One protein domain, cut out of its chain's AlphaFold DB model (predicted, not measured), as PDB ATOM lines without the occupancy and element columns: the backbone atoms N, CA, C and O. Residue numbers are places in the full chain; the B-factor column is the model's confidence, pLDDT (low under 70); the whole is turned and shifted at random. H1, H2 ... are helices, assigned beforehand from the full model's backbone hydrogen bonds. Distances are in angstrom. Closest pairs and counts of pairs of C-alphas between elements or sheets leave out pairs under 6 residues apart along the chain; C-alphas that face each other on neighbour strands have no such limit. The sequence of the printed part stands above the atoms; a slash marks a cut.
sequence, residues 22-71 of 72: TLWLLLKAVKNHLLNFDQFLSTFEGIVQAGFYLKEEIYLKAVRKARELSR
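What this domain is: This is residues 22 to 71 of the 72 residues of an uncharacterized protein of Deltaproteobacteria bacterium (UniProt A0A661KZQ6). Three helices, H1, H2 and H3, make a small up-and-down bundle, each running against the one before it, with their centres at the corners of a triangle. H2 and H3 touch near the first residues of H2 and spread away from each other toward the end where residues 50 to 55 cross from H2 to H3. The printed part has 50 residues with three named helices, in the order H1, H2, H3, and no named strand; the class is all helix, with 37 of the 50 residues in the helices. The whole is compact, with a radius of gyration of the C-alphas of 10.0 A, and it spans 27 by 19 by 16 A along its three main axes.

How they stand to each other: H1, residues 22 to 31, and H2, residues 37 to 49, form a helical hairpin. They touch at a shallow tilt of 9 degrees and run opposite ways; their closest C-alphas are those of Leu 26 and Phe 40, 6.7 A apart. H3, residues 56 to 69, forms a second helical hairpin with H2. These two touch at a shallow tilt of 24 degrees, opposite ways, with the closest C-alphas those of Phe 37 and Arg 67, 6.2 A apart. H2 touches H3 with residues 37 to 41 alone, and H3 touches H2 with residues 63 to 67 alone. H1 and H3 touch with 9 pairs of C-alphas within 8 A, and they run the same way at a shallow tilt of 22 degrees. Their closest C-alphas are those of Lys 31 and Leu 69, 5.2 A apart. From centre to centre H1 is 11.1 A from H2 and 11.0 A from H3, and H2 is 11.8 A from H3. In H1, H2 and H3 every pair of backbone O i and N i+4 is within hydrogen-bond range.

Where its parts are: H1 begins at C-alpha 22, at (115.545, -15.818, 285.306), and measures 14.3 A from first to last C-alpha. H2 begins at C-alpha 37, at (126.984, -11.081, 295.706), and measures 18.4 A. H3, the longest helix by residues with 14, measures 20.0 A and ends at C-alpha 69, at (128.941, -6.858, 288.553).

The domain as a whole: The two C-alphas farthest apart are those of Gly 51 and Arg 71, 29.2 A. The printed part, residues 22 to 71, has no cut. The link from H1 to H2, 5 residues, is tight, and the link from H2 to H3, 6 residues, is short. The mean pLDDT of the printed part is 94.5, and no printed residue is under 70.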
ATOM      1  N   THR A  22     115.339 -15.957 283.853       90.81
ATOM      2  CA  THR A  22     115.545 -15.818 285.306       90.81
ATOM      3  C   THR A  22     116.992 -15.457 285.638       90.81
ATOM      4  O   THR A  22     117.251 -14.546 286.424       90.81
ATOM      5  N   LEU A  23     117.959 -16.090 284.968       91.00
ATOM      6  CA  LEU A  23     119.378 -15.806 285.187       91.00
ATOM      7  C   LEU A  23     119.758 -14.363 284.828       91.00
ATOM      8  O   LEU A  23     120.558 -13.734 285.522       91.00
ATOM      9  N   TRP A  24     119.163 -13.818 283.763       91.75
ATOM     10  CA  TRP A  24     119.376 -12.424 283.379       91.75
ATOM     11  C   TRP A  24     118.829 -11.476 284.443       91.75
ATOM     12  O   TRP A  24     119.504 -10.507 284.782       91.75
ATOM     13  N   LEU A  25     117.647 -11.761 285.002       94.00
ATOM     14  CA  LEU A  25     117.068 -10.941 286.068       94.00
ATOM     15  C   LEU A  25     117.946 -10.923 287.311       94.00
ATOM     16  O   LEU A  25     118.183  -9.847 287.853       94.00
ATOM     17  N   LEU A  26     118.467 -12.078 287.728       94.88
ATOM     18  CA  LEU A  26     119.367 -12.152 288.878       94.88
ATOM     19  C   LEU A  26     120.636 -11.324 288.650       94.88
ATOM     20  O   LEU A  26     121.005 -10.514 289.496       94.88
ATOM     21  N   LEU A  27     121.264 -11.445 287.478       96.38
ATOM     22  CA  LEU A  27     122.438 -10.635 287.136       96.38
ATOM     23  C   LEU A  27     122.106  -9.141 287.045       96.38
ATOM     24  O   LEU A  27     122.898  -8.297 287.462       96.38
ATOM     25  N   LYS A  28     120.926  -8.793 286.524       95.44
ATOM     26  CA  LYS A  28     120.464  -7.406 286.447       95.44
ATOM     27  C   LYS A  28     120.196  -6.822 287.835       95.44
ATOM     28  O   LYS A  28     120.511  -5.656 288.054       95.44
ATOM     29  N   ALA A  29     119.668  -7.619 288.761       96.69
ATOM     30  CA  ALA A  29     119.468  -7.224 290.150       96.69
ATOM     31  C   ALA A  29     120.802  -6.942 290.855       96.69
ATOM     32  O   ALA A  29     120.903  -5.929 291.541       96.69
ATOM     33  N   VAL A  30     121.840  -7.754 290.609       97.62
ATOM     34  CA  VAL A  30     123.203  -7.469 291.096       97.62
ATOM     35  C   VAL A  30     123.735  -6.166 290.507       97.62
ATOM     36  O   VAL A  30     124.141  -5.279 291.249       97.62
ATOM     37  N   LYS A  31     123.664  -6.011 289.177       97.00
ATOM     38  CA  LYS A  31     124.126  -4.799 288.480       97.00
ATOM     39  C   LYS A  31     123.451  -3.518 288.982       97.00
ATOM     40  O   LYS A  31     124.047  -2.453 288.946       97.00
ATOM     41  N   ASN A  32     122.189  -3.609 289.385       97.12
ATOM     42  CA  ASN A  32     121.414  -2.474 289.876       97.12
ATOM     43  C   ASN A  32     121.497  -2.324 291.411       97.12
ATOM     44  O   ASN A  32     120.691  -1.594 291.983       97.12
ATOM     45  N   HIS A  33     122.416  -3.036 292.077       96.19
ATOM     46  CA  HIS A  33     122.614  -3.050 293.534       96.19
ATOM     47  C   HIS A  33     121.372  -3.437 294.357       96.19
ATOM     48  O   HIS A  33     121.268  -3.100 295.535       96.19
ATOM     49  N   LEU A  34     120.429  -4.169 293.755       97.81
ATOM     50  CA  LEU A  34     119.266  -4.734 294.450       97.81
ATOM     51  C   LEU A  34     119.622  -6.024 295.201       97.81
ATOM     52  O   LEU A  34     118.948  -6.382 296.160       97.81
ATOM     53  N   LEU A  35     120.671  -6.719 294.749       96.69
ATOM     54  CA  LEU A  35     121.271  -7.869 295.420       96.69
ATOM     55  C   LEU A  35     122.781  -7.659 295.506       96.69
ATOM     56  O   LEU A  35     123.423  -7.337 294.507       96.69
ATOM     57  N   ASN A  36     123.368  -7.898 296.675       97.19
ATOM     58  CA  ASN A  36     124.810  -8.097 296.768       97.19
ATOM     59  C   ASN A  36     125.195  -9.516 296.298       97.19
ATOM     60  O   ASN A  36     124.338 -10.348 295.989       97.19
ATOM     61  N   PHE A  37     126.495  -9.802 296.226       97.69
ATOM     62  CA  PHE A  37     126.984 -11.081 295.706       97.69
ATOM     63  C   PHE A  37     126.503 -12.302 296.513       97.69
ATOM     64  O   PHE A  37     126.142 -13.319 295.924       97.69
ATOM     65  N   ASP A  38     126.441 -12.201 297.838       97.81
ATOM     66  CA  ASP A  38     126.022 -13.313 298.702       97.81
ATOM     67  C   ASP A  38     124.503 -13.552 298.613       97.81
ATOM     68  O   ASP A  38     124.026 -14.689 298.574       97.81
ATOM     69  N   GLN A  39     123.724 -12.474 298.490       98.00
ATOM     70  CA  GLN A  39     122.289 -12.537 298.210       98.00
ATOM     71  C   GLN A  39     122.006 -13.126 296.823       98.00
ATOM     72  O   GLN A  39     121.055 -13.890 296.655       98.00
ATOM     73  N   PHE A  40     122.847 -12.827 295.831       97.69
ATOM     74  CA  PHE A  40     122.789 -13.491 294.532       97.69
ATOM     75  C   PHE A  40     123.048 -14.992 294.663       97.69
ATOM     76  O   PHE A  40     122.250 -15.767 294.149       97.69
ATOM     77  N   LEU A  41     124.116 -15.407 295.356       97.81
ATOM     78  CA  LEU A  41     124.454 -16.827 295.509       97.81
ATOM     79  C   LEU A  41     123.325 -17.611 296.180       97.81
ATOM     80  O   LEU A  41     122.897 -18.630 295.647       97.81
ATOM     81  N   SER A  42     122.798 -17.098 297.293       97.62
ATOM     82  CA  SER A  42     121.685 -17.739 298.008       97.62
ATOM     83  C   SER A  42     120.407 -17.813 297.167       97.62
ATOM     84  O   SER A  42     119.760 -18.857 297.120       97.62
ATOM     85  N   THR A  43     120.062 -16.746 296.440       96.81
ATOM     86  CA  THR A  43     118.904 -16.761 295.530       96.81
ATOM     87  C   THR A  43     119.120 -17.738 294.375       96.81
ATOM     88  O   THR A  43     118.200 -18.452 293.976       96.81
ATOM     89  N   PHE A  44     120.339 -17.788 293.834       95.56
ATOM     90  CA  PHE A  44     120.681 -18.648 292.711       95.56
ATOM     91  C   PHE A  44     120.640 -20.129 293.100       95.56
ATOM     92  O   PHE A  44     120.086 -20.943 292.366       95.56
ATOM     93  N   GLU A  45     121.135 -20.471 294.287       94.69
ATOM     94  CA  GLU A  45     120.991 -21.808 294.860       94.69
ATOM     95  C   GLU A  45     119.518 -22.155 295.123       94.69
ATOM     96  O   GLU A  45     119.068 -23.246 294.769       94.69
ATOM     97  N   GLY A  46     118.736 -21.204 295.647       95.62
ATOM     98  CA  GLY A  46     117.305 -21.379 295.894       95.62
ATOM     99  C   GLY A  46     116.510 -21.736 294.635       95.62
ATOM    100  O   GLY A  46     115.674 -22.640 294.673       95.62
ATOM    101  N   ILE A  47     116.792 -21.098 293.490       92.50
ATOM    102  CA  ILE A  47     116.108 -21.459 292.238       92.50
ATOM    103  C   ILE A  47     116.538 -22.836 291.717       92.50
ATOM    104  O   ILE A  47     115.704 -23.564 291.183       92.50
ATOM    105  N   VAL A  48     117.804 -23.232 291.902       90.50
ATOM    106  CA  VAL A  48     118.277 -24.575 291.521       90.50
ATOM    107  C   VAL A  48     117.569 -25.642 292.357       90.50
ATOM    108  O   VAL A  48     117.079 -26.624 291.801       90.50
ATOM    109  N   GLN A  49     117.435 -25.423 293.669       92.56
ATOM    110  CA  GLN A  49     116.679 -26.309 294.564       92.56
ATOM    111  C   GLN A  49     115.188 -26.391 294.193       92.56
ATOM    112  O   GLN A  49     114.570 -27.437 294.372       92.56
ATOM    113  N   ALA A  50     114.622 -25.326 293.618       92.25
ATOM    114  CA  ALA A  50     113.256 -25.303 293.091       92.25
ATOM    115  C   ALA A  50     113.097 -25.983 291.710       92.25
ATOM    116  O   ALA A  50     112.012 -25.945 291.131       92.25
ATOM    117  N   GLY A  51     114.154 -26.609 291.176       87.69
ATOM    118  CA  GLY A  51     114.125 -27.352 289.912       87.69
ATOM    119  C   GLY A  51     114.611 -26.566 288.691       87.69
ATOM    120  O   GLY A  51     114.441 -27.030 287.561       87.69
ATOM    121  N   PHE A  52     115.229 -25.395 288.877       87.75
ATOM    122  CA  PHE A  52     115.850 -24.642 287.787       87.75
ATOM    123  C   PHE A  52     117.201 -25.256 287.391       87.75
ATOM    124  O   PHE A  52     118.262 -24.859 287.876       87.75
ATOM    125  N   TYR A  53     117.168 -26.253 286.507       85.31
ATOM    126  CA  TYR A  53     118.373 -26.951 286.066       85.31
ATOM    127  C   TYR A  53     119.172 -26.157 285.030       85.31
ATOM    128  O   TYR A  53     118.657 -25.698 284.011       85.31
ATOM    129  N   LEU A  54     120.478 -26.066 285.268       86.44
ATOM    130  CA  LEU A  54     121.452 -25.441 284.381       86.44
ATOM    131  C   LEU A  54     122.625 -26.391 284.151       86.44
ATOM    132  O   LEU A  54     122.996 -27.163 285.033       86.44
ATOM    133  N   LYS A  55     123.266 -26.282 282.985       89.69
ATOM    134  CA  LYS A  55     124.581 -26.898 282.782       89.69
ATOM    135  C   LYS A  55     125.602 -26.240 283.714       89.69
ATOM    136  O   LYS A  55     125.590 -25.017 283.871       89.69
ATOM    137  N   GLU A  56     126.524 -27.029 284.257       90.50
ATOM    138  CA  GLU A  56     127.573 -26.562 285.177       90.50
ATOM    139  C   GLU A  56     128.370 -25.371 284.614       90.50
ATOM    140  O   GLU A  56     128.595 -24.369 285.290       90.50
ATOM    141  N   GLU A  57     128.715 -25.417 283.328       92.56
ATOM    142  CA  GLU A  57     129.408 -24.331 282.626       92.56
ATOM    143  C   GLU A  57     128.647 -22.993 282.652       92.56
ATOM    144  O   GLU A  57     129.263 -21.926 282.688       92.56
ATOM    145  N   ILE A  58     127.311 -23.031 282.646       91.06
ATOM    146  CA  ILE A  58     126.453 -21.844 282.719       91.06
ATOM    147  C   ILE A  58     126.378 -21.342 284.158       91.06
ATOM    148  O   ILE A  58     126.476 -20.135 284.381       91.06
ATOM    149  N   TYR A  59     126.292 -22.256 285.127       92.19
ATOM    150  CA  TYR A  59     126.351 -21.927 286.549       92.19
ATOM    151  C   TYR A  59     127.644 -21.170 286.890       92.19
ATOM    152  O   TYR A  59     127.604 -20.055 287.411       92.19
ATOM    153  N   LEU A  60     128.800 -21.717 286.498       95.44
ATOM    154  CA  LEU A  60     130.104 -21.094 286.742       95.44
ATOM    155  C   LEU A  60     130.235 -19.726 286.059       95.44
ATOM    156  O   LEU A  60     130.758 -18.783 286.659       95.44
ATOM    157  N   LYS A  61     129.745 -19.590 284.819       96.12
ATOM    158  CA  LYS A  61     129.715 -18.301 284.108       96.12
ATOM    159  C   LYS A  61     128.854 -17.272 284.841       96.12
ATOM    160  O   LYS A  61     129.283 -16.128 284.974       96.12
ATOM    161  N   ALA A  62     127.685 -17.666 285.344       95.50
ATOM    162  CA  ALA A  62     126.798 -16.776 286.084       95.50
ATOM    163  C   ALA A  62     127.429 -16.275 287.384       95.50
ATOM    164  O   ALA A  62     127.424 -15.074 287.639       95.50
ATOM    165  N   VAL A  63     128.036 -17.174 288.165       97.00
ATOM    166  CA  VAL A  63     128.712 -16.820 289.421       97.00
ATOM    167  C   VAL A  63     129.866 -15.848 289.172       97.00
ATOM    168  O   VAL A  63     129.958 -14.816 289.837       97.00
ATOM    169  N   ARG A  64     130.721 -16.120 288.175       97.75
ATOM    170  CA  ARG A  64     131.807 -15.198 287.791       97.75
ATOM    171  C   ARG A  64     131.258 -13.834 287.388       97.75
ATOM    172  O   ARG A  64     131.761 -12.814 287.853       97.75
ATOM    173  N   LYS A  65     130.187 -13.816 286.588       97.69
ATOM    174  CA  LYS A  65     129.600 -12.565 286.114       97.69
ATOM    175  C   LYS A  65     128.963 -11.748 287.235       97.69
ATOM    176  O   LYS A  65     129.153 -10.539 287.278       97.69
ATOM    177  N   ALA A  66     128.253 -12.389 288.159       97.38
ATOM    178  CA  ALA A  66     127.713 -11.717 289.336       97.38
ATOM    179  C   ALA A  66     128.828 -11.112 290.201       97.38
ATOM    180  O   ALA A  66     128.683  -9.999 290.697       97.38
ATOM    181  N   ARG A  67     129.970 -11.803 290.336       97.69
ATOM    182  CA  ARG A  67     131.122 -11.285 291.087       97.69
ATOM    183  C   ARG A  67     131.704 -10.024 290.454       97.69
ATOM    184  O   ARG A  67     132.017  -9.093 291.186       97.69
ATOM    185  N   GLU A  68     131.845  -9.999 289.131       97.62
ATOM    186  CA  GLU A  68     132.259  -8.799 288.390       97.62
ATOM    187  C   GLU A  68     131.281  -7.646 288.639       97.62
ATOM    188  O   GLU A  68     131.688  -6.607 289.138       97.62
ATOM    189  N   LEU A  69     129.985  -7.879 288.405       96.94
ATOM    190  CA  LEU A  69     128.941  -6.858 288.553       96.94
ATOM    191  C   LEU A  69     128.794  -6.332 289.986       96.94
ATOM    192  O   LEU A  69     128.324  -5.224 290.175       96.94
ATOM    193  N   SER A  70     129.166  -7.123 290.996       94.69
ATOM    194  CA  SER A  70     129.126  -6.696 292.402       94.69
ATOM    195  C   SER A  70     130.272  -5.759 292.807       94.69
ATOM    196  O   SER A  70     130.286  -5.279 293.938       94.69
ATOM    197  N   ARG A  71     131.265  -5.572 291.927       90.56
ATOM    198  CA  ARG A  71     132.445  -4.718 292.142       90.56
ATOM    199  C   ARG A  71     132.415  -3.434 291.310       90.56
ATOM    200  O   ARG A  71     133.247  -2.568 291.575       90.56
TER     201      ARG A  71